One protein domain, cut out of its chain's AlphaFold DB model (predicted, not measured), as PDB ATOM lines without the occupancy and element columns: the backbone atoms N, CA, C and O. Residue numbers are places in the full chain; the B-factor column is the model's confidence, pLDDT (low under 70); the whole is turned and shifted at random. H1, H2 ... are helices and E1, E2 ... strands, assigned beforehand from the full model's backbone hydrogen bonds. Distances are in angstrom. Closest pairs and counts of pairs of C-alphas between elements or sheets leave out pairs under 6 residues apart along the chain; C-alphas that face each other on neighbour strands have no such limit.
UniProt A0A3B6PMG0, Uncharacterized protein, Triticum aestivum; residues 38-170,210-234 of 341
ATOM      1  N   GLN A  38      16.304  20.750 -38.599       56.59
ATOM      2  CA  GLN A  38      15.690  22.070 -38.464       56.59
ATOM      3  C   GLN A  38      14.631  22.018 -37.363       56.59
ATOM      4  O   GLN A  38      13.745  21.167 -37.387       56.59
ATOM      5  N   VAL A  39      14.721  22.924 -36.391       54.09
ATOM      6  CA  VAL A  39      13.710  23.069 -35.335       54.09
ATOM      7  C   VAL A  39      12.719  24.133 -35.757       54.09
ATOM      8  O   VAL A  39      13.117  25.220 -36.172       54.09
ATOM      9  N   MET A  40      11.433  23.826 -35.642       57.69
ATOM     10  CA  MET A  40      10.364  24.783 -35.869       57.69
ATOM     11  C   MET A  40       9.414  24.766 -34.672       57.69
ATOM     12  O   MET A  40       8.834  23.739 -34.328       57.69
ATOM     13  N   SER A  41       9.218  25.914 -34.030       53.78
ATOM     14  CA  SER A  41       8.120  26.055 -33.073       53.78
ATOM     15  C   SER A  41       6.815  26.166 -33.860       53.78
ATOM     16  O   SER A  41       6.680  27.048 -34.711       53.78
ATOM     17  N   ILE A  42       5.878  25.237 -33.641       57.66
ATOM     18  CA  ILE A  42       4.586  25.232 -34.332       57.66
ATOM     19  C   ILE A  42       3.487  25.405 -33.291       57.66
ATOM     20  O   ILE A  42       3.104  24.467 -32.596       57.66
ATOM     21  N   SER A  43       2.916  26.605 -33.236       52.47
ATOM     22  CA  SER A  43       1.686  26.846 -32.488       52.47
ATOM     23  C   SER A  43       0.501  26.305 -33.292       52.47
ATOM     24  O   SER A  43       0.084  26.902 -34.284       52.47
ATOM     25  N   ALA A  44      -0.013  25.130 -32.915       53.38
ATOM     26  CA  ALA A  44      -1.177  24.533 -33.559       53.38
ATOM     27  C   ALA A  44      -2.111  23.883 -32.523       53.38
ATOM     28  O   ALA A  44      -1.656  23.064 -31.727       53.38
ATOM     29  N   PRO A  45      -3.439  24.115 -32.587       48.66
ATOM     30  CA  PRO A  45      -4.390  23.571 -31.611       48.66
ATOM     31  C   PRO A  45      -4.494  22.032 -31.610       48.66
ATOM     32  O   PRO A  45      -5.174  21.460 -30.761       48.66
ATOM     33  N   ARG A  46      -3.859  21.333 -32.568       54.56
ATOM     34  CA  ARG A  46      -3.890  19.865 -32.701       54.56
ATOM     35  C   ARG A  46      -2.581  19.282 -33.238       54.56
ATOM     36  O   ARG A  46      -2.546  18.662 -34.300       54.56
ATOM     37  N   VAL A  47      -1.515  19.429 -32.466       56.97
ATOM     38  CA  VAL A  47      -0.181  18.861 -32.732       56.97
ATOM     39  C   VAL A  47      -0.208  17.361 -33.074       56.97
ATOM     40  O   VAL A  47       0.541  16.904 -33.936       56.97
ATOM     41  N   HIS A  48      -1.101  16.584 -32.449       57.78
ATOM     42  CA  HIS A  48      -1.240  15.140 -32.693       57.78
ATOM     43  C   HIS A  48      -1.466  14.792 -34.173       57.78
ATOM     44  O   HIS A  48      -0.993  13.756 -34.643       57.78
ATOM     45  N   ASN A  49      -2.120  15.676 -34.932       60.28
ATOM     46  CA  ASN A  49      -2.388  15.446 -36.349       60.28
ATOM     47  C   ASN A  49      -1.124  15.553 -37.212       60.28
ATOM     48  O   ASN A  49      -1.032  14.851 -38.213       60.28
ATOM     49  N   LEU A  50      -0.121  16.340 -36.806       63.59
ATOM     50  CA  LEU A  50       1.122  16.527 -37.570       63.59
ATOM     51  C   LEU A  50       1.989  15.258 -37.619       63.59
ATOM     52  O   LEU A  50       2.692  15.012 -38.604       63.59
ATOM     53  N   ARG A  51       1.929  14.436 -36.561       64.12
ATOM     54  CA  ARG A  51       2.569  13.109 -36.509       64.12
ATOM     55  C   ARG A  51       1.813  12.078 -37.345       64.12
ATOM     56  O   ARG A  51       2.428  11.230 -37.983       64.12
ATOM     57  N   ALA A  52       0.485  12.155 -37.329       61.06
ATOM     58  CA  ALA A  52      -0.393  11.185 -37.967       61.06
ATOM     59  C   ALA A  52      -0.391  11.286 -39.505       61.06
ATOM     60  O   ALA A  52      -0.558  10.279 -40.185       61.06
ATOM     61  N   THR A  53      -0.159  12.471 -40.072       67.88
ATOM     62  CA  THR A  53      -0.261  12.713 -41.525       67.88
ATOM     63  C   THR A  53       1.028  12.477 -42.314       67.88
ATOM     64  O   THR A  53       1.101  12.847 -43.489       67.88
ATOM     65  N   GLN A  54       2.031  11.854 -41.693       71.00
ATOM     66  CA  GLN A  54       3.325  11.576 -42.310       71.00
ATOM     67  C   GLN A  54       3.279  10.448 -43.357       71.00
ATOM     68  O   GLN A  54       2.315   9.681 -43.394       71.00
ATOM     69  N   PRO A  55       4.308  10.353 -44.219       75.88
ATOM     70  CA  PRO A  55       5.330  11.378 -44.469       75.88
ATOM     71  C   PRO A  55       4.736  12.593 -45.198       75.88
ATOM     72  O   PRO A  55       3.811  12.465 -46.003       75.88
ATOM     73  N   TRP A  56       5.282  13.781 -44.928       75.38
ATOM     74  CA  TRP A  56       4.951  14.980 -45.696       75.38
ATOM     75  C   TRP A  56       5.743  14.973 -47.003       75.38
ATOM     76  O   TRP A  56       6.847  14.431 -47.075       75.38
ATOM     77  N   THR A  57       5.175  15.554 -48.052       70.12
ATOM     78  CA  THR A  57       5.811  15.645 -49.371       70.12
ATOM     79  C   THR A  57       6.016  17.107 -49.727       70.12
ATOM     80  O   THR A  57       5.044  17.861 -49.778       70.12
ATOM     81  N   MET A  58       7.260  17.494 -50.000       67.81
ATOM     82  CA  MET A  58       7.626  18.824 -50.476       67.81
ATOM     83  C   MET A  58       8.332  18.668 -51.825       67.81
ATOM     84  O   MET A  58       9.507  18.320 -51.900       67.81
ATOM     85  N   GLY A  59       7.585  18.852 -52.914       70.88
ATOM     86  CA  GLY A  59       8.084  18.535 -54.253       70.88
ATOM     87  C   GLY A  59       8.381  17.039 -54.406       70.88
ATOM     88  O   GLY A  59       7.475  16.217 -54.271       70.88
ATOM     89  N   SER A  60       9.638  16.691 -54.706       65.62
ATOM     90  CA  SER A  60      10.091  15.295 -54.852       65.62
ATOM     91  C   SER A  60      10.677  14.694 -53.568       65.62
ATOM     92  O   SER A  60      11.050  13.516 -53.561       65.62
ATOM     93  N   ASP A  61      10.752  15.485 -52.498       67.81
ATOM     94  CA  ASP A  61      11.356  15.090 -51.234       67.81
ATOM     95  C   ASP A  61      10.298  14.800 -50.168       67.81
ATOM     96  O   ASP A  61       9.162  15.292 -50.200       67.81
ATOM     97  N   ASN A  62      10.690  13.968 -49.207       75.38
ATOM     98  CA  ASN A  62       9.896  13.691 -48.026       75.38
ATOM     99  C   ASN A  62      10.414  14.480 -46.839       75.38
ATOM    100  O   ASN A  62      11.609  14.461 -46.558       75.38
ATOM    101  N   LEU A  63       9.481  15.090 -46.116       74.88
ATOM    102  CA  LEU A  63       9.734  15.739 -44.846       74.88
ATOM    103  C   LEU A  63       9.166  14.869 -43.724       74.88
ATOM    104  O   LEU A  63       7.986  14.497 -43.726       74.88
ATOM    105  N   LEU A  64      10.029  14.545 -42.770       74.62
ATOM    106  CA  LEU A  64       9.659  13.830 -41.557       74.62
ATOM    107  C   LEU A  64       9.660  14.803 -40.397       74.62
ATOM    108  O   LEU A  64      10.522  15.682 -40.338       74.62
ATOM    109  N   ILE A  65       8.676  14.639 -39.510       74.75
ATOM    110  CA  ILE A  65       8.495  15.539 -38.378       74.75
ATOM    111  C   ILE A  65       8.478  14.760 -37.065       74.75
ATOM    112  O   ILE A  65       7.613  13.919 -36.841       74.75
ATOM    113  N   GLU A  66       9.395  15.045 -36.155       73.88
ATOM    114  CA  GLU A  66       9.353  14.480 -34.808       73.88
ATOM    115  C   GLU A  66       8.981  15.597 -33.836       73.88
ATOM    116  O   GLU A  66       9.481  16.712 -33.927       73.88
ATOM    117  N   TRP A  67       8.017  15.334 -32.958       71.50
ATOM    118  CA  TRP A  67       7.627  16.329 -31.955       71.50
ATOM    119  C   TRP A  67       8.432  16.124 -30.696       71.50
ATOM    120  O   TRP A  67       8.563  14.982 -30.239       71.50
ATOM    121  N   ILE A  68       8.865  17.242 -30.135       69.62
ATOM    122  CA  ILE A  68       9.550  17.295 -28.861       69.62
ATOM    123  C   ILE A  68       8.562  17.764 -27.816       69.62
ATOM    124  O   ILE A  68       7.933  18.810 -27.957       69.62
ATOM    125  N   ASP A  69       8.421  16.947 -26.780       70.31
ATOM    126  CA  ASP A  69       7.748  17.368 -25.566       70.31
ATOM    127  C   ASP A  69       8.806  17.991 -24.645       70.31
ATOM    128  O   ASP A  69       9.654  17.257 -24.134       70.31
ATOM    129  N   PRO A  70       8.814  19.323 -24.460       66.31
ATOM    130  CA  PRO A  70       9.803  19.981 -23.613       66.31
ATOM    131  C   PRO A  70       9.669  19.596 -22.131       66.31
ATOM    132  O   PRO A  70      10.605  19.824 -21.372       66.31
ATOM    133  N   ALA A  71       8.540  19.005 -21.717       69.69
ATOM    134  CA  ALA A  71       8.338  18.501 -20.360       69.69
ATOM    135  C   ALA A  71       8.797  17.040 -20.180       69.69
ATOM    136  O   ALA A  71       8.829  16.538 -19.055       69.69
ATOM    137  N   ASP A  72       9.150  16.341 -21.265       73.81
ATOM    138  CA  ASP A  72       9.637  14.963 -21.210       73.81
ATOM    139  C   ASP A  72      11.137  14.933 -20.886       73.81
ATOM    140  O   ASP A  72      11.992  14.777 -21.758       73.81
ATOM    141  N   GLU A  73      11.460  15.049 -19.595       74.75
ATOM    142  CA  GLU A  73      12.836  14.966 -19.081       74.75
ATOM    143  C   GLU A  73      13.502  13.599 -19.341       74.75
ATOM    144  O   GLU A  73      14.715  13.456 -19.172       74.75
ATOM    145  N   SER A  74      12.734  12.578 -19.752       75.12
ATOM    146  CA  SER A  74      13.264  11.241 -20.036       75.12
ATOM    147  C   SER A  74      13.946  11.135 -21.399       75.12
ATOM    148  O   SER A  74      14.700  10.186 -21.627       75.12
ATOM    149  N   LYS A  75      13.704  12.102 -22.293       69.19
ATOM    150  CA  LYS A  75      14.289  12.138 -23.630       69.19
ATOM    151  C   LYS A  75      15.338  13.224 -23.748       69.19
ATOM    152  O   LYS A  75      15.070  14.418 -23.654       69.19
ATOM    153  N   THR A  76      16.545  12.794 -24.056       70.25
ATOM    154  CA  THR A  76      17.627  13.665 -24.485       70.25
ATOM    155  C   THR A  76      17.512  13.970 -25.975       70.25
ATOM    156  O   THR A  76      16.831  13.289 -26.741       70.25
ATOM    157  N   LYS A  77      18.232  14.997 -26.424       66.12
ATOM    158  CA  LYS A  77      18.327  15.361 -27.842       66.12
ATOM    159  C   LYS A  77      18.739  14.186 -28.740       66.12
ATOM    160  O   LYS A  77      18.229  14.060 -29.850       66.12
ATOM    161  N   ASP A  78      19.642  13.335 -28.263       69.56
ATOM    162  CA  ASP A  78      20.144  12.203 -29.040       69.56
ATOM    163  C   ASP A  78      19.090  11.105 -29.232       69.56
ATOM    164  O   ASP A  78      19.287  10.219 -30.062       69.56
ATOM    165  N   ASP A  79      17.964  11.162 -28.519       71.44
ATOM    166  CA  ASP A  79      16.867  10.203 -28.654       71.44
ATOM    167  C   ASP A  79      15.968  10.493 -29.870       71.44
ATOM    168  O   ASP A  79      15.264   9.595 -30.338       71.44
ATOM    169  N   TYR A  80      16.042  11.699 -30.441       71.69
ATOM    170  CA  TYR A  80      15.276  12.110 -31.622       71.69
ATOM    171  C   TYR A  80      16.029  11.752 -32.908       71.69
ATOM    172  O   TYR A  80      16.855  12.513 -33.416       71.69
ATOM    173  N   LYS A  81      15.776  10.543 -33.424       69.44
ATOM    174  CA  LYS A  81      16.516   9.966 -34.564       69.44
ATOM    175  C   LYS A  81      15.690   9.802 -35.837       69.44
ATOM    176  O   LYS A  81      16.252   9.323 -36.822       69.44
ATOM    177  N   PHE A  82      14.403  10.168 -35.837       74.94
ATOM    178  CA  PHE A  82      13.488   9.895 -36.954       74.94
ATOM    179  C   PHE A  82      13.588   8.435 -37.408       74.94
ATOM    180  O   PHE A  82      13.799   8.140 -38.576       74.94
ATOM    181  N   ASP A  83      13.529   7.485 -36.480       79.81
ATOM    182  CA  ASP A  83      13.744   6.074 -36.804       79.81
ATOM    183  C   ASP A  83      12.475   5.386 -37.330       79.81
ATOM    184  O   ASP A  83      12.569   4.350 -37.995       79.81
ATOM    185  N   HIS A  84      11.302   5.982 -37.089       86.19
ATOM    186  CA  HIS A  84      10.004   5.481 -37.526       86.19
ATOM    187  C   HIS A  84       9.200   6.520 -38.307       86.19
ATOM    188  O   HIS A  84       9.271   7.717 -38.043       86.19
ATOM    189  N   ILE A  85       8.348   6.031 -39.207       86.56
ATOM    190  CA  ILE A  85       7.352   6.827 -39.928       86.56
ATOM    191  C   ILE A  85       6.004   6.116 -39.934       86.56
ATOM    192  O   ILE A  85       5.941   4.885 -39.936       86.56
ATOM    193  N   TYR A  86       4.922   6.887 -39.958       89.88
ATOM    194  CA  TYR A  86       3.586   6.361 -40.232       89.88
ATOM    195  C   TYR A  86       3.355   6.397 -41.730       89.88
ATOM    196  O   TYR A  86       3.604   7.418 -42.360       89.88
ATOM    197  N   VAL A  87       2.916   5.281 -42.303       90.31
ATOM    198  CA  VAL A  87       2.680   5.173 -43.743       90.31
ATOM    199  C   VAL A  87       1.374   4.448 -43.989       90.31
ATOM    200  O   VAL A  87       1.127   3.376 -43.432       90.31
ATOM    201  N   SER A  88       0.549   5.034 -44.850       93.94
ATOM    202  CA  SER A  88      -0.624   4.366 -45.404       93.94
ATOM    203  C   SER A  88      -0.187   3.372 -46.472       93.94
ATOM    204  O   SER A  88       0.485   3.728 -47.440       93.94
ATOM    205  N   VAL A  89      -0.574   2.115 -46.300       95.75
ATOM    206  CA  VAL A  89      -0.263   1.026 -47.223       95.75
ATOM    207  C   VAL A  89      -1.551   0.548 -47.870       95.75
ATOM    208  O   VAL A  89      -2.521   0.240 -47.175       95.75
ATOM    209  N   ARG A  90      -1.556   0.455 -49.201       96.44
ATOM    210  CA  ARG A  90      -2.611  -0.216 -49.965       96.44
ATOM    211  C   ARG A  90      -2.210  -1.660 -50.226       96.44
ATOM    212  O   ARG A  90      -1.091  -1.933 -50.657       96.44
ATOM    213  N   VAL A  91      -3.147  -2.567 -50.002       96.88
ATOM    214  CA  VAL A  91      -2.977  -4.010 -50.156       96.88
ATOM    215  C   VAL A  91      -3.909  -4.498 -51.259       96.88
ATOM    216  O   VAL A  91      -5.133  -4.530 -51.098       96.88
ATOM    217  N   TYR A  92      -3.321  -4.893 -52.382       95.88
ATOM    218  CA  TYR A  92      -4.034  -5.384 -53.559       95.88
ATOM    219  C   TYR A  92      -4.068  -6.912 -53.587       95.88
ATOM    220  O   TYR A  92      -3.122  -7.574 -53.161       95.88
ATOM    221  N   GLY A  93      -5.140  -7.480 -54.142       92.56
ATOM    222  CA  GLY A  93      -5.288  -8.929 -54.310       92.56
ATOM    223  C   GLY A  93      -6.093  -9.640 -53.226       92.56
ATOM    224  O   GLY A  93      -6.351 -10.833 -53.386       92.56
ATOM    225  N   VAL A  94      -6.539  -8.946 -52.172       92.19
ATOM    226  CA  VAL A  94      -7.393  -9.536 -51.124       92.19
ATOM    227  C   VAL A  94      -8.848  -9.641 -51.616       92.19
ATOM    228  O   VAL A  94      -9.488  -8.595 -51.812       92.19
ATOM    229  N   PRO A  95      -9.400 -10.862 -51.773       89.06
ATOM    230  CA  PRO A  95     -10.783 -11.046 -52.207       89.06
ATOM    231  C   PRO A  95     -11.775 -10.445 -51.223       89.06
ATOM    232  O   PRO A  95     -11.607 -10.606 -50.014       89.06
ATOM    233  N   LYS A  96     -12.834  -9.793 -51.720       88.81
ATOM    234  CA  LYS A  96     -13.811  -9.081 -50.869       88.81
ATOM    235  C   LYS A  96     -14.397  -9.942 -49.745       88.81
ATOM    236  O   LYS A  96     -14.538  -9.455 -48.630       88.81
ATOM    237  N   ASN A  97     -14.695 -11.208 -50.023       88.56
ATOM    238  CA  ASN A  97     -15.259 -12.162 -49.062       88.56
ATOM    239  C   ASN A  97     -14.284 -12.598 -47.954       88.56
ATOM    240  O   ASN A  97     -14.731 -13.144 -46.954       88.56
ATOM    241  N   HIS A  98     -12.984 -12.352 -48.119       90.12
ATOM    242  CA  HIS A  98     -11.952 -12.681 -47.131       90.12
ATOM    243  C   HIS A  98     -11.436 -11.446 -46.379       90.12
ATOM    244  O   HIS A  98     -10.547 -11.557 -45.537       90.12
ATOM    245  N   ARG A  99     -11.955 -10.249 -46.682       93.19
ATOM    246  CA  ARG A  99     -11.527  -9.015 -46.019       93.19
ATOM    247  C   ARG A  99     -12.082  -8.972 -44.602       93.19
ATOM    248  O   ARG A  99     -13.292  -8.988 -44.398       93.19
ATOM    249  N   SER A 100     -11.186  -8.855 -43.631       95.00
ATOM    250  CA  SER A 100     -11.523  -8.663 -42.224       95.00
ATOM    251  C   SER A 100     -10.511  -7.733 -41.562       95.00
ATOM    252  O   SER A 100      -9.371  -7.606 -42.021       95.00
ATOM    253  N   LEU A 101     -10.914  -7.089 -40.463       96.38
ATOM    254  CA  LEU A 101     -10.010  -6.228 -39.692       96.38
ATOM    255  C   LEU A 101      -8.849  -7.040 -39.108       96.38
ATOM    256  O   LEU A 101      -7.724  -6.556 -39.079       96.38
ATOM    257  N   GLN A 102      -9.102  -8.295 -38.727       95.19
ATOM    258  CA  GLN A 102      -8.076  -9.214 -38.239       95.19
ATOM    259  C   GLN A 102      -7.019  -9.507 -39.310       95.19
ATOM    260  O   GLN A 102      -5.825  -9.433 -39.024       95.19
ATOM    261  N   LEU A 103      -7.437  -9.792 -40.550       94.88
ATOM    262  CA  LEU A 103      -6.509 -10.022 -41.657       94.88
ATOM    263  C   LEU A 103      -5.685  -8.766 -41.952       94.88
ATOM    264  O   LEU A 103      -4.465  -8.840 -42.091       94.88
ATOM    265  N   LEU A 104      -6.336  -7.599 -42.012       96.44
ATOM    266  CA  LEU A 104      -5.642  -6.328 -42.207       96.44
ATOM    267  C   LEU A 104      -4.619  -6.081 -41.089       96.44
ATOM    268  O   LEU A 104      -3.478  -5.728 -41.372       96.44
ATOM    269  N   GLN A 105      -4.980  -6.339 -39.832       96.50
ATOM    270  CA  GLN A 105      -4.072  -6.208 -38.697       96.50
ATOM    271  C   GLN A 105      -2.856  -7.134 -38.815       96.50
ATOM    272  O   GLN A 105      -1.738  -6.693 -38.550       96.50
ATOM    273  N   GLN A 106      -3.046  -8.385 -39.244       95.31
ATOM    274  CA  GLN A 106      -1.955  -9.341 -39.477       95.31
ATOM    275  C   GLN A 106      -1.016  -8.863 -40.591       95.31
ATOM    276  O   GLN A 106       0.207  -8.906 -40.439       95.31
ATOM    277  N   ILE A 107      -1.580  -8.346 -41.685       96.19
ATOM    278  CA  ILE A 107      -0.811  -7.789 -42.802       96.19
ATOM    279  C   ILE A 107       0.007  -6.582 -42.337       96.19
ATOM    280  O   ILE A 107       1.219  -6.548 -42.542       96.19
ATOM    281  N   LEU A 108      -0.616  -5.621 -41.649       96.56
ATOM    282  CA  LEU A 108       0.083  -4.438 -41.137       96.56
ATOM    283  C   LEU A 108       1.162  -4.801 -40.112       96.56
ATOM    284  O   LEU A 108       2.219  -4.174 -40.119       96.56
ATOM    285  N   SER A 109       0.924  -5.834 -39.296       95.94
ATOM    286  CA  SER A 109       1.897  -6.376 -38.332       95.94
ATOM    287  C   SER A 109       3.093  -7.064 -38.996       95.94
ATOM    288  O   SER A 109       4.163  -7.156 -38.406       95.94
ATOM    289  N   THR A 110       2.925  -7.550 -40.230       95.69
ATOM    290  CA  THR A 110       4.025  -8.116 -41.027       95.69
ATOM    291  C   THR A 110       4.932  -7.015 -41.579       95.69
ATOM    292  O   THR A 110       6.124  -7.227 -41.770       95.69
ATOM    293  N   ILE A 111       4.365  -5.835 -41.842       94.94
ATOM    294  CA  ILE A 111       5.078  -4.690 -42.421       94.94
ATOM    295  C   ILE A 111       5.746  -3.837 -41.332       94.94
ATOM    296  O   ILE A 111       6.825  -3.290 -41.540       94.94
ATOM    297  N   GLY A 112       5.089  -3.688 -40.183       94.12
ATOM    298  CA  GLY A 112       5.512  -2.835 -39.078       94.12
ATOM    299  C   GLY A 112       4.569  -2.986 -37.888       94.12
ATOM    300  O   GLY A 112       4.041  -4.065 -37.643       94.12
ATOM    301  N   LYS A 113       4.331  -1.908 -37.141       94.25
ATOM    302  CA  LYS A 113       3.330  -1.891 -36.063       94.25
ATOM    303  C   LYS A 113       2.073  -1.163 -36.542       94.25
ATOM    304  O   LYS A 113       2.205  -0.028 -36.989       94.25
ATOM    305  N   PRO A 114       0.862  -1.741 -36.445       94.38
ATOM    306  CA  PRO A 114      -0.369  -1.008 -36.746       94.38
ATOM    307  C   PRO A 114      -0.411   0.340 -36.009       94.38
ATOM    308  O   PRO A 114      -0.027   0.409 -34.844       94.38
ATOM    309  N   SER A 115      -0.827   1.405 -36.699       91.06
ATOM    310  CA  SER A 115      -0.765   2.766 -36.158       91.06
ATOM    311  C   SER A 115      -1.676   2.945 -34.944       91.06
ATOM    312  O   SER A 115      -2.878   2.704 -35.017       91.06
ATOM    313  N   GLU A 116      -1.114   3.474 -33.861       88.06
ATOM    314  CA  GLU A 116      -1.849   3.897 -32.665       88.06
ATOM    315  C   GLU A 116      -2.785   5.093 -32.920       88.06
ATOM    316  O   GLU A 116      -3.752   5.291 -32.188       88.06
ATOM    317  N   PHE A 117      -2.531   5.869 -33.978       85.31
ATOM    318  CA  PHE A 117      -3.306   7.065 -34.332       85.31
ATOM    319  C   PHE A 117      -4.455   6.789 -35.304       85.31
ATOM    320  O   PHE A 117      -5.368   7.603 -35.417       85.31
ATOM    321  N   HIS A 118      -4.423   5.647 -35.996       87.75
ATOM    322  CA  HIS A 118      -5.411   5.284 -37.013       87.75
ATOM    323  C   HIS A 118      -6.007   3.910 -36.694       87.75
ATOM    324  O   HIS A 118      -5.579   2.906 -37.274       87.75
ATOM    325  N   PRO A 119      -6.989   3.844 -35.774       89.12
ATOM    326  CA  PRO A 119      -7.678   2.600 -35.463       89.12
ATOM    327  C   PRO A 119      -8.264   1.962 -36.723       89.12
ATOM    328  O   PRO A 119      -8.767   2.657 -37.607       89.12
ATOM    329  N   LEU A 120      -8.221   0.632 -36.793       93.62
ATOM    330  CA  LEU A 120      -8.760  -0.107 -37.931       93.62
ATOM    331  C   LEU A 120     -10.285   0.042 -37.995       93.62
ATOM    332  O   LEU A 120     -10.977  -0.146 -36.996       93.62
ATOM    333  N   GLN A 121     -10.800   0.363 -39.180       93.50
ATOM    334  CA  GLN A 121     -12.223   0.609 -39.426       93.50
ATOM    335  C   GLN A 121     -12.702  -0.145 -40.666       93.50
ATOM    336  O   GLN A 121     -11.927  -0.419 -41.576       93.50
ATOM    337  N   GLU A 122     -13.999  -0.443 -40.759       93.06
ATOM    338  CA  GLU A 122     -14.561  -1.180 -41.904       93.06
ATOM    339  C   GLU A 122     -14.412  -0.442 -43.244       93.06
ATOM    340  O   GLU A 122     -14.272  -1.069 -44.297       93.06
ATOM    341  N   SER A 123     -14.369   0.894 -43.218       93.00
ATOM    342  CA  SER A 123     -14.110   1.726 -44.402       93.00
ATOM    343  C   SER A 123     -12.787   1.361 -45.089       93.00
ATOM    344  O   SER A 123     -12.694   1.393 -46.316       93.00
ATOM    345  N   MET A 124     -11.792   0.923 -44.318       94.25
ATOM    346  CA  MET A 124     -10.490   0.474 -44.809       94.25
ATOM    347  C   MET A 124     -10.556  -0.820 -45.626       94.25
ATOM    348  O   MET A 124      -9.671  -1.093 -46.438       94.25
ATOM    349  N   LEU A 125     -11.607  -1.613 -45.425       94.06
ATOM    350  CA  LEU A 125     -11.808  -2.899 -46.081       94.06
ATOM    351  C   LEU A 125     -12.685  -2.779 -47.331       94.06
ATOM    352  O   LEU A 125     -12.458  -3.481 -48.318       94.06
ATOM    353  N   PHE A 126     -13.703  -1.917 -47.294       90.94
ATOM    354  CA  PHE A 126     -14.797  -1.974 -48.271       90.94
ATOM    355  C   PHE A 126     -15.044  -0.684 -49.053       90.94
ATOM    356  O   PHE A 126     -15.754  -0.739 -50.055       90.94
ATOM    357  N   ALA A 127     -14.434   0.451 -48.686       86.81
ATOM    358  CA  ALA A 127     -14.602   1.697 -49.448       86.81
ATOM    359  C   ALA A 127     -14.054   1.604 -50.883       86.81
ATOM    360  O   ALA A 127     -14.390   2.419 -51.741       86.81
ATOM    361  N   ARG A 128     -13.183   0.626 -51.142       88.25
ATOM    362  CA  ARG A 128     -12.478   0.427 -52.405       88.25
ATOM    363  C   ARG A 128     -12.631  -1.016 -52.861       88.25
ATOM    364  O   ARG A 128     -12.488  -1.953 -52.075       88.25
ATOM    365  N   SER A 129     -12.958  -1.211 -54.135       85.44
ATOM    366  CA  SER A 129     -13.135  -2.553 -54.699       85.44
ATOM    367  C   SER A 129     -11.796  -3.237 -54.973       85.44
ATOM    368  O   SER A 129     -11.681  -4.444 -54.785       85.44
ATOM    369  N   ASP A 130     -10.779  -2.457 -55.323       90.00
ATOM    370  CA  ASP A 130      -9.459  -2.858 -55.805       90.00
ATOM    371  C   ASP A 130      -8.457  -3.211 -54.695       90.00
ATOM    372  O   ASP A 130      -7.621  -4.100 -54.880       90.00
ATOM    373  N   TYR A 131      -8.550  -2.561 -53.536       94.25
ATOM    374  CA  TYR A 131      -7.632  -2.779 -52.419       94.25
ATOM    375  C   TYR A 131      -8.302  -2.588 -51.059       94.25
ATOM    376  O   TYR A 131      -9.355  -1.962 -50.941       94.25
ATOM    377  N   ILE A 132      -7.642  -3.107 -50.025       96.25
ATOM    378  CA  ILE A 132      -7.816  -2.648 -48.640       96.25
ATOM    379  C   ILE A 132      -6.638  -1.755 -48.270       96.25
ATOM    380  O   ILE A 132      -5.587  -1.831 -48.906       96.25
ATOM    381  N   TRP A 133      -6.781  -0.897 -47.271       96.94
ATOM    382  CA  TRP A 133      -5.692  -0.011 -46.863       96.94
ATOM    383  C   TRP A 133      -5.587   0.099 -45.350       96.94
ATOM    384  O   TRP A 133      -6.503  -0.268 -44.635       96.94
ATOM    385  N   GLY A 134      -4.462   0.578 -44.844       95.69
ATOM    386  CA  GLY A 134      -4.304   0.863 -43.423       95.69
ATOM    387  C   GLY A 134      -2.981   1.550 -43.146       95.69
ATOM    388  O   GLY A 134      -2.086   1.540 -43.990       95.69
ATOM    389  N   THR A 135      -2.857   2.159 -41.971       94.88
ATOM    390  CA  THR A 135      -1.652   2.903 -41.595       94.88
ATOM    391  C   THR A 135      -0.808   2.082 -40.632       94.88
ATOM    392  O   THR A 135      -1.303   1.565 -39.628       94.88
ATOM    393  N   THR A 136       0.482   1.964 -40.929       94.12
ATOM    394  CA  THR A 136       1.450   1.239 -40.102       94.12
ATOM    395  C   THR A 136       2.646   2.127 -39.786       94.12
ATOM    396  O   THR A 136       3.061   2.956 -40.595       94.12
ATOM    397  N   LYS A 137       3.165   1.977 -38.572       92.81
ATOM    398  CA  LYS A 137       4.403   2.564 -38.080       92.81
ATOM    399  C   LYS A 137       5.548   1.643 -38.474       92.81
ATOM    400  O   LYS A 137       5.669   0.533 -37.953       92.81
ATOM    401  N   ILE A 138       6.381   2.105 -39.392       91.94
ATOM    402  CA  ILE A 138       7.484   1.334 -39.965       91.94
ATOM    403  C   ILE A 138       8.810   1.980 -39.603       91.94
ATOM    404  O   ILE A 138       8.898   3.202 -39.497       91.94
ATOM    405  N   ARG A 139       9.841   1.159 -39.412       90.25
ATOM    406  CA  ARG A 139      11.201   1.644 -39.196       90.25
ATOM    407  C   ARG A 139      11.827   2.000 -40.543       90.25
ATOM    408  O   ARG A 139      11.789   1.201 -41.473       90.25
ATOM    409  N   ILE A 140      12.436   3.176 -40.643       86.62
ATOM    410  CA  ILE A 140      12.981   3.703 -41.906       86.62
ATOM    411  C   ILE A 140      14.171   2.884 -42.416       86.62
ATOM    412  O   ILE A 140      14.362   2.727 -43.622       86.62
ATOM    413  N   SER A 141      14.988   2.370 -41.494       85.94
ATOM    414  CA  SER A 141      16.187   1.590 -41.813       85.94
ATOM    415  C   SER A 141      15.883   0.189 -42.336       85.94
ATOM    416  O   SER A 141      16.774  -0.463 -42.889       85.94
ATOM    417  N   ASP A 142      14.655  -0.286 -42.131       90.25
ATOM    418  CA  ASP A 142      14.266  -1.640 -42.481       90.25
ATOM    419  C   ASP A 142      13.891  -1.722 -43.958       90.25
ATOM    420  O   ASP A 142      13.509  -0.747 -44.609       90.25
ATOM    421  N   SER A 143      14.068  -2.914 -44.517       94.25
ATOM    422  CA  SER A 143      13.665  -3.165 -45.895       94.25
ATOM    423  C   SER A 143      12.153  -3.351 -45.942       94.25
ATOM    424  O   SER A 143      11.595  -4.092 -45.137       94.25
ATOM    425  N   ILE A 144      11.500  -2.684 -46.887       94.94
ATOM    426  CA  ILE A 144      10.066  -2.816 -47.125       94.94
ATOM    427  C   ILE A 144       9.679  -4.236 -47.541       94.94
ATOM    428  O   ILE A 144      10.500  -5.026 -48.007       94.94
ATOM    429  N   VAL A 145       8.387  -4.526 -47.436       96.75
ATOM    430  CA  VAL A 145       7.771  -5.742 -47.961       96.75
ATOM    431  C   VAL A 145       6.995  -5.348 -49.216       96.75
ATOM    432  O   VAL A 145       6.132  -4.482 -49.158       96.75
ATOM    433  N   ASP A 146       7.282  -5.950 -50.368       96.44
ATOM    434  CA  ASP A 146       6.580  -5.631 -51.622       96.44
ATOM    435  C   ASP A 146       5.362  -6.531 -51.870       96.44
ATOM    436  O   ASP A 146       4.414  -6.134 -52.556       96.44
ATOM    437  N   LYS A 147       5.371  -7.745 -51.314       96.38
ATOM    438  CA  LYS A 147       4.296  -8.732 -51.440       96.38
ATOM    439  C   LYS A 147       4.251  -9.684 -50.250       96.38
ATOM    440  O   LYS A 147       5.274  -9.973 -49.635       96.38
ATOM    441  N   ILE A 148       3.068 -10.220 -49.967       95.50
ATOM    442  CA  ILE A 148       2.838 -11.202 -48.901       95.50
ATOM    443  C   ILE A 148       2.096 -12.400 -49.495       95.50
ATOM    444  O   ILE A 148       1.183 -12.233 -50.299       95.50
ATOM    445  N   SER A 149       2.473 -13.617 -49.104       94.00
ATOM    446  CA  SER A 149       1.689 -14.817 -49.410       94.00
ATOM    447  C   SER A 149       0.649 -15.022 -48.310       94.00
ATOM    448  O   SER A 149       1.005 -15.326 -47.174       94.00
ATOM    449  N   LEU A 150      -0.629 -14.814 -48.626       90.25
ATOM    450  CA  LEU A 150      -1.739 -15.046 -47.705       90.25
ATOM    451  C   LEU A 150      -2.288 -16.449 -47.894       90.25
ATOM    452  O   LEU A 150      -2.606 -16.839 -49.013       90.25
ATOM    453  N   THR A 151      -2.464 -17.178 -46.801       87.56
ATOM    454  CA  THR A 151      -3.217 -18.436 -46.812       87.56
ATOM    455  C   THR A 151      -4.667 -18.100 -46.490       87.56
ATOM    456  O   THR A 151      -4.952 -17.663 -45.379       87.56
ATOM    457  N   LEU A 152      -5.554 -18.208 -47.481       79.12
ATOM    458  CA  LEU A 152      -6.978 -17.890 -47.334       79.12
ATOM    459  C   LEU A 152      -7.749 -19.090 -46.773       79.12
ATOM    460  O   LEU A 152      -8.519 -18.931 -45.835       79.12
ATOM    461  N   ASP A 153      -7.448 -20.283 -47.294       79.06
ATOM    462  CA  ASP A 153      -7.981 -21.574 -46.846       79.06
ATOM    463  C   ASP A 153      -6.844 -22.608 -46.793       79.06
ATOM    464  O   ASP A 153      -5.781 -22.386 -47.377       79.06
ATOM    465  N   GLU A 154      -7.087 -23.789 -46.209       70.12
ATOM    466  CA  GLU A 154      -6.111 -24.896 -46.074       70.12
ATOM    467  C   GLU A 154      -5.403 -25.311 -47.383       70.12
ATOM    468  O   GLU A 154      -4.370 -25.977 -47.347       70.12
ATOM    469  N   LYS A 155      -5.946 -24.935 -48.550       69.69
ATOM    470  CA  LYS A 155      -5.403 -25.275 -49.876       69.69
ATOM    471  C   LYS A 155      -5.148 -24.077 -50.790       69.69
ATOM    472  O   LYS A 155      -4.608 -24.266 -51.877       69.69
ATOM    473  N   ASN A 156      -5.518 -22.867 -50.374       77.69
ATOM    474  CA  ASN A 156      -5.487 -21.687 -51.231       77.69
ATOM    475  C   ASN A 156      -4.561 -20.631 -50.635       77.69
ATOM    476  O   ASN A 156      -4.938 -19.907 -49.712       77.69
ATOM    477  N   SER A 157      -3.358 -20.514 -51.200       86.31
ATOM    478  CA  SER A 157      -2.489 -19.365 -50.972       86.31
ATOM    479  C   SER A 157      -2.622 -18.362 -52.119       86.31
ATOM    480  O   SER A 157      -2.723 -18.728 -53.291       86.31
ATOM    481  N   LYS A 158      -2.652 -17.073 -51.784       89.81
ATOM    482  CA  LYS A 158      -2.737 -15.973 -52.741       89.81
ATOM    483  C   LYS A 158      -1.696 -14.921 -52.402       89.81
ATOM    484  O   LYS A 158      -1.594 -14.473 -51.264       89.81
ATOM    485  N   THR A 159      -0.945 -14.497 -53.408       94.38
ATOM    486  CA  THR A 159      -0.003 -13.385 -53.266       94.38
ATOM    487  C   THR A 159      -0.763 -12.066 -53.292       94.38
ATOM    488  O   THR A 159      -1.496 -11.788 -54.244       94.38
ATOM    489  N   VAL A 160      -0.560 -11.246 -52.268       95.44
ATOM    490  CA  VAL A 160      -1.021  -9.858 -52.210       95.44
ATOM    491  C   VAL A 160       0.144  -8.906 -52.389       95.44
ATOM    492  O   VAL A 160       1.277  -9.230 -52.038       95.44
ATOM    493  N   TYR A 161      -0.143  -7.735 -52.941       97.38
ATOM    494  CA  TYR A 161       0.860  -6.756 -53.348       97.38
ATOM    495  C   TYR A 161       0.689  -5.472 -52.547       97.38
ATOM    496  O   TYR A 161      -0.439  -5.026 -52.325       97.38
ATOM    497  N   LEU A 162       1.808  -4.897 -52.115       97.06
ATOM    498  CA  LEU A 162       1.842  -3.749 -51.219       97.06
ATOM    499  C   LEU A 162       2.311  -2.502 -51.962       97.06
ATOM    500  O   LEU A 162       3.349  -2.513 -52.621       97.06
ATOM    501  N   TYR A 163       1.548  -1.425 -51.829       96.25
ATOM    502  CA  TYR A 163       1.894  -0.099 -52.328       96.25
ATOM    503  C   TYR A 163       1.945   0.878 -51.157       96.25
ATOM    504  O   TYR A 163       0.987   0.964 -50.383       96.25
ATOM    505  N   TYR A 164       3.049   1.612 -51.037       94.62
ATOM    506  CA  TYR A 164       3.276   2.562 -49.955       94.62
ATOM    507  C   TYR A 164       2.925   3.969 -50.433       94.62
ATOM    508  O   TYR A 164       3.496   4.471 -51.400       94.62
ATOM    509  N   GLU A 165       1.982   4.622 -49.762       90.94
ATOM    510  CA  GLU A 165       1.600   5.982 -50.122       90.94
ATOM    511  C   GLU A 165       2.624   7.006 -49.630       90.94
ATOM    512  O   GLU A 165       3.195   6.873 -48.548       90.94
ATOM    513  N   LYS A 166       2.787   8.083 -50.405       86.06
ATOM    514  CA  LYS A 166       3.538   9.295 -50.040       86.06
ATOM    515  C   LYS A 166       5.032   9.105 -49.762       86.06
ATOM    516  O   LYS A 166       5.691  10.085 -49.441       86.06
ATOM    517  N   ILE A 167       5.605   7.915 -49.930       86.56
ATOM    518  CA  ILE A 167       7.062   7.747 -49.930       86.56
ATOM    519  C   ILE A 167       7.575   8.098 -51.329       86.56
ATOM    520  O   ILE A 167       7.172   7.482 -52.308       86.56
ATOM    521  N   GLY A 168       8.448   9.096 -51.432       79.38
ATOM    522  CA  GLY A 168       8.986   9.608 -52.693       79.38
ATOM    523  C   GLY A 168      10.128   8.766 -53.255       79.38
ATOM    524  O   GLY A 168      10.313   8.707 -54.469       79.38
ATOM    525  N   ARG A 169      10.884   8.062 -52.400       86.25
ATOM    526  CA  ARG A 169      11.987   7.183 -52.826       86.25
ATOM    527  C   ARG A 169      12.032   5.910 -51.981       86.25
ATOM    528  O   ARG A 169      12.254   5.977 -50.776       86.25
ATOM    529  N   ILE A 170      11.889   4.755 -52.626       91.38
ATOM    530  CA  ILE A 170      12.214   3.439 -52.061       91.38
ATOM    531  C   ILE A 170      13.229   2.789 -52.990       91.38
ATOM    532  O   ILE A 170      13.028   2.707 -54.204       91.38
ATOM    533  N   GLY A 210       9.356  -5.297 -56.361       94.31
ATOM    534  CA  GLY A 210       8.469  -4.860 -57.432       94.31
ATOM    535  C   GLY A 210       8.370  -3.341 -57.560       94.31
ATOM    536  O   GLY A 210       8.267  -2.632 -56.566       94.31
ATOM    537  N   GLU A 211       8.317  -2.832 -58.794       93.88
ATOM    538  CA  GLU A 211       8.130  -1.395 -59.072       93.88
ATOM    539  C   GLU A 211       6.809  -0.847 -58.499       93.88
ATOM    540  O   GLU A 211       6.686   0.345 -58.210       93.88
ATOM    541  N   TRP A 212       5.827  -1.727 -58.273       94.75
ATOM    542  CA  TRP A 212       4.515  -1.365 -57.743       94.75
ATOM    543  C   TRP A 212       4.522  -0.822 -56.322       94.75
ATOM    544  O   TRP A 212       3.511  -0.280 -55.896       94.75
ATOM    545  N   VAL A 213       5.629  -0.954 -55.587       94.19
ATOM    546  CA  VAL A 213       5.752  -0.361 -54.249       94.19
ATOM    547  C   VAL A 213       5.758   1.168 -54.303       94.19
ATOM    548  O   VAL A 213       5.383   1.796 -53.318       94.19
ATOM    549  N   MET A 214       6.124   1.737 -55.460       89.19
ATOM    550  CA  MET A 214       6.182   3.178 -55.744       89.19
ATOM    551  C   MET A 214       5.136   3.644 -56.759       89.19
ATOM    552  O   MET A 214       4.751   4.812 -56.746       89.19
ATOM    553  N   ASP A 215       4.658   2.754 -57.630       91.94
ATOM    554  CA  ASP A 215       3.654   3.071 -58.646       91.94
ATOM    555  C   ASP A 215       2.527   2.034 -58.652       91.94
ATOM    556  O   ASP A 215       2.668   0.928 -59.174       91.94
ATOM    557  N   SER A 216       1.360   2.408 -58.123       92.00
ATOM    558  CA  SER A 216       0.188   1.526 -58.112       92.00
ATOM    559  C   SER A 216      -0.251   1.046 -59.508       92.00
ATOM    560  O   SER A 216      -0.864  -0.015 -59.615       92.00
ATOM    561  N   GLY A 217       0.105   1.755 -60.587       92.62
ATOM    562  CA  GLY A 217      -0.149   1.331 -61.967       92.62
ATOM    563  C   GLY A 217       0.659   0.103 -62.403       92.62
ATOM    564  O   GLY A 217       0.315  -0.542 -63.392       92.62
ATOM    565  N   LYS A 218       1.705  -0.259 -61.652       94.19
ATOM    566  CA  LYS A 218       2.540  -1.450 -61.879       94.19
ATOM    567  C   LYS A 218       2.067  -2.676 -61.094       94.19
ATOM    568  O   LYS A 218       2.705  -3.727 -61.176       94.19
ATOM    569  N   ILE A 219       0.977  -2.566 -60.328       94.88
ATOM    570  CA  ILE A 219       0.384  -3.715 -59.634       94.88
ATOM    571  C   ILE A 219      -0.019  -4.770 -60.678       94.88
ATOM    572  O   ILE A 219      -0.703  -4.437 -61.653       94.88
ATOM    573  N   PRO A 220       0.359  -6.051 -60.502       92.81
ATOM    574  CA  PRO A 220      -0.004  -7.096 -61.452       92.81
ATOM    575  C   PRO A 220      -1.516  -7.189 -61.646       92.81
ATOM    576  O   PRO A 220      -2.270  -7.323 -60.684       92.81
ATOM    577  N   SER A 221      -1.973  -7.187 -62.901       87.62
ATOM    578  CA  SER A 221      -3.405  -7.121 -63.227       87.62
ATOM    579  C   SER A 221      -4.222  -8.282 -62.650       87.62
ATOM    580  O   SER A 221      -5.406  -8.121 -62.390       87.62
ATOM    581  N   GLN A 222      -3.591  -9.434 -62.408       84.88
ATOM    582  CA  GLN A 222      -4.189 -10.598 -61.741       84.88
ATOM    583  C   GLN A 222      -4.587 -10.347 -60.275       84.88
ATOM    584  O   GLN A 222      -5.436 -11.053 -59.738       84.88
ATOM    585  N   ALA A 223      -3.973  -9.358 -59.618       83.00
ATOM    586  CA  ALA A 223      -4.318  -8.944 -58.261       83.00
ATOM    587  C   ALA A 223      -5.509  -7.978 -58.230       83.00
ATOM    588  O   ALA A 223      -6.150  -7.823 -57.194       83.00
ATOM    589  N   ILE A 224      -5.808  -7.329 -59.355       82.00
ATOM    590  CA  ILE A 224      -6.940  -6.422 -59.474       82.00
ATOM    591  C   ILE A 224      -8.147  -7.278 -59.840       82.00
ATOM    592  O   ILE A 224      -8.303  -7.709 -60.984       82.00
ATOM    593  N   GLU A 225      -9.006  -7.538 -58.856       67.00
ATOM    594  CA  GLU A 225     -10.321  -8.108 -59.129       67.00
ATOM    595  C   GLU A 225     -11.081  -7.107 -59.993       67.00
ATOM    596  O   GLU A 225     -11.588  -6.091 -59.520       67.00
ATOM    597  N   LYS A 226     -11.136  -7.385 -61.298       61.97
ATOM    598  CA  LYS A 226     -12.113  -6.739 -62.160       61.97
ATOM    599  C   LYS A 226     -13.456  -7.139 -61.586       61.97
ATOM    600  O   LYS A 226     -13.824  -8.313 -61.647       61.97
ATOM    601  N   GLU A 227     -14.183  -6.175 -61.033       51.34
ATOM    602  CA  GLU A 227     -15.624  -6.307 -60.969       51.34
ATOM    603  C   GLU A 227     -16.048  -6.583 -62.406       51.34
ATOM    604  O   GLU A 227     -16.086  -5.692 -63.256       51.34
ATOM    605  N   ILE A 228     -16.316  -7.853 -62.713       46.47
ATOM    606  CA  ILE A 228     -17.270  -8.158 -63.756       46.47
ATOM    607  C   ILE A 228     -18.500  -7.455 -63.222       46.47
ATOM    608  O   ILE A 228     -19.133  -7.944 -62.286       46.47
ATOM    609  N   ALA A 229     -18.747  -6.250 -63.734       43.09
ATOM    610  CA  ALA A 229     -20.014  -5.589 -63.597       43.09
ATOM    611  C   ALA A 229     -21.000  -6.606 -64.156       43.09
ATOM    612  O   ALA A 229     -21.235  -6.697 -65.361       43.09
ATOM    613  N   THR A 230     -21.520  -7.451 -63.274       46.56
ATOM    614  CA  THR A 230     -22.720  -8.213 -63.511       46.56
ATOM    615  C   THR A 230     -23.764  -7.128 -63.516       46.56
ATOM    616  O   THR A 230     -24.386  -6.829 -62.503       46.56
ATOM    617  N   ASN A 231     -23.855  -6.433 -64.655       57.97
ATOM    618  CA  ASN A 231     -24.915  -5.495 -64.905       57.97
ATOM    619  C   ASN A 231     -26.172  -6.281 -64.525       57.97
ATOM    620  O   ASN A 231     -26.382  -7.358 -65.093       57.97
ATOM    621  N   PRO A 232     -26.941  -5.833 -63.524       61.91
ATOM    622  CA  PRO A 232     -28.068  -6.604 -63.023       61.91
ATOM    623  C   PRO A 232     -29.057  -6.929 -64.150       61.91
ATOM    624  O   PRO A 232     -29.769  -7.924 -64.082       61.91
ATOM    625  N   ILE A 233     -29.044  -6.141 -65.232       63.44
ATOM    626  CA  ILE A 233     -29.763  -6.412 -66.474       63.44
ATOM    627  C   ILE A 233     -29.137  -7.589 -67.239       63.44
ATOM    628  O   ILE A 233     -29.863  -8.499 -67.617       63.44
ATOM    629  N   LEU A 234     -27.812  -7.622 -67.434       58.00
ATOM    630  CA  LEU A 234     -27.119  -8.728 -68.117       58.00
ATOM    631  C   LEU A 234     -27.214 -10.048 -67.345       58.00
ATOM    632  O   LEU A 234     -27.430 -11.085 -67.962       58.00
TER     633      LEU A 234
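AT A GLANCE: This is residues 38 to 170 and 210 to 234 of the 341 residues of an uncharacterized protein of Triticum aestivum (UniProt A0A3B6PMG0). A curled, strongly twisted sheet of four strands, like part of a barrel, wraps round the helix H2. Beyond one end of this body lies a smaller part, the hairpin E2 and E3 with H1 and E1, and at the other end of the long axis residues 228 to 234 stick out as a tail. The printed part has 158 residues with three named helices and seven named strands, in the order E1 H1 E2 E3 E4 H2 H3 E5 E6 E7; under half of the residues are in named elements, and the class is mixed, helices and strands. The large sheet has the order E5, E4, E7, E6, all antiparallel. The whole is elongated, spanning 64 by 34 by 28 A, and only just loose, close to compact, with a radius of gyration of the C-alphas of 18.3 A.

IN THESE COORDINATES: E4, residues 84 to 92, runs 23.9 A from C-alpha 84 at (10.004, 5.481, -37.526). E5, residues 131 to 139, is 23.4 A long and bends by 58 degrees at residue 135. E7, residues 156 to 164, runs 25.8 A to C-alpha 164 at (3.276, 2.562, -49.955), and E6, residues 147 to 153, is 18.4 A long. H2, residues 101 to 111, is 15.4 A long; H3 is residues 123 to 126. E3, residues 61 to 68, is 22.6 A long; E2 is residues 56 to 58, H1 residues 48 to 52, and E1 residues 38 to 41, from C-alpha 38 at (15.690, 22.070, -38.464).

HOW THE PARTS SIT: E5 and E4 are antiparallel at 156 degrees, with N 89 and O 134 2.8 A apart. E4 and E7 are antiparallel at 132 degrees, with N 90 and O 163 2.9 A apart. E7 and E6 form a hairpin, with N 150 and O 158 2.8 A apart. H2 is on one face of this sheet, giving two layers, helix and sheet; its closest C-alphas to E5 are those of Leu 108 and Thr 136, 5.9 A. H3 stands at the sheet's level, its height over the sheet 0.3 A. H1 only grazes the sheet with its residues 51 to 52. E2 and E3 form an antiparallel hairpin, with N 58 and O 61 2.9 A apart. E1 pairs with no named strand and is near E3. In H1 and H2 every O i to N i+4 pair is within hydrogen-bond range; H3 is too short for one.

THE WHOLE: The C-alphas of Glu 73 and Leu 234, the two farthest apart, are 67.5 A from each other. Residues 171 to 209 are not printed; C-alphas 170 and 210 are 10.6 A apart across the cut. The links E3 to E4 and H2 to H3 are long. Residues 69 to 75 stand free, as does the tail. The mean pLDDT of the printed part is 81.9; residues 38 to 53 and 225 to 234 are among those under 70.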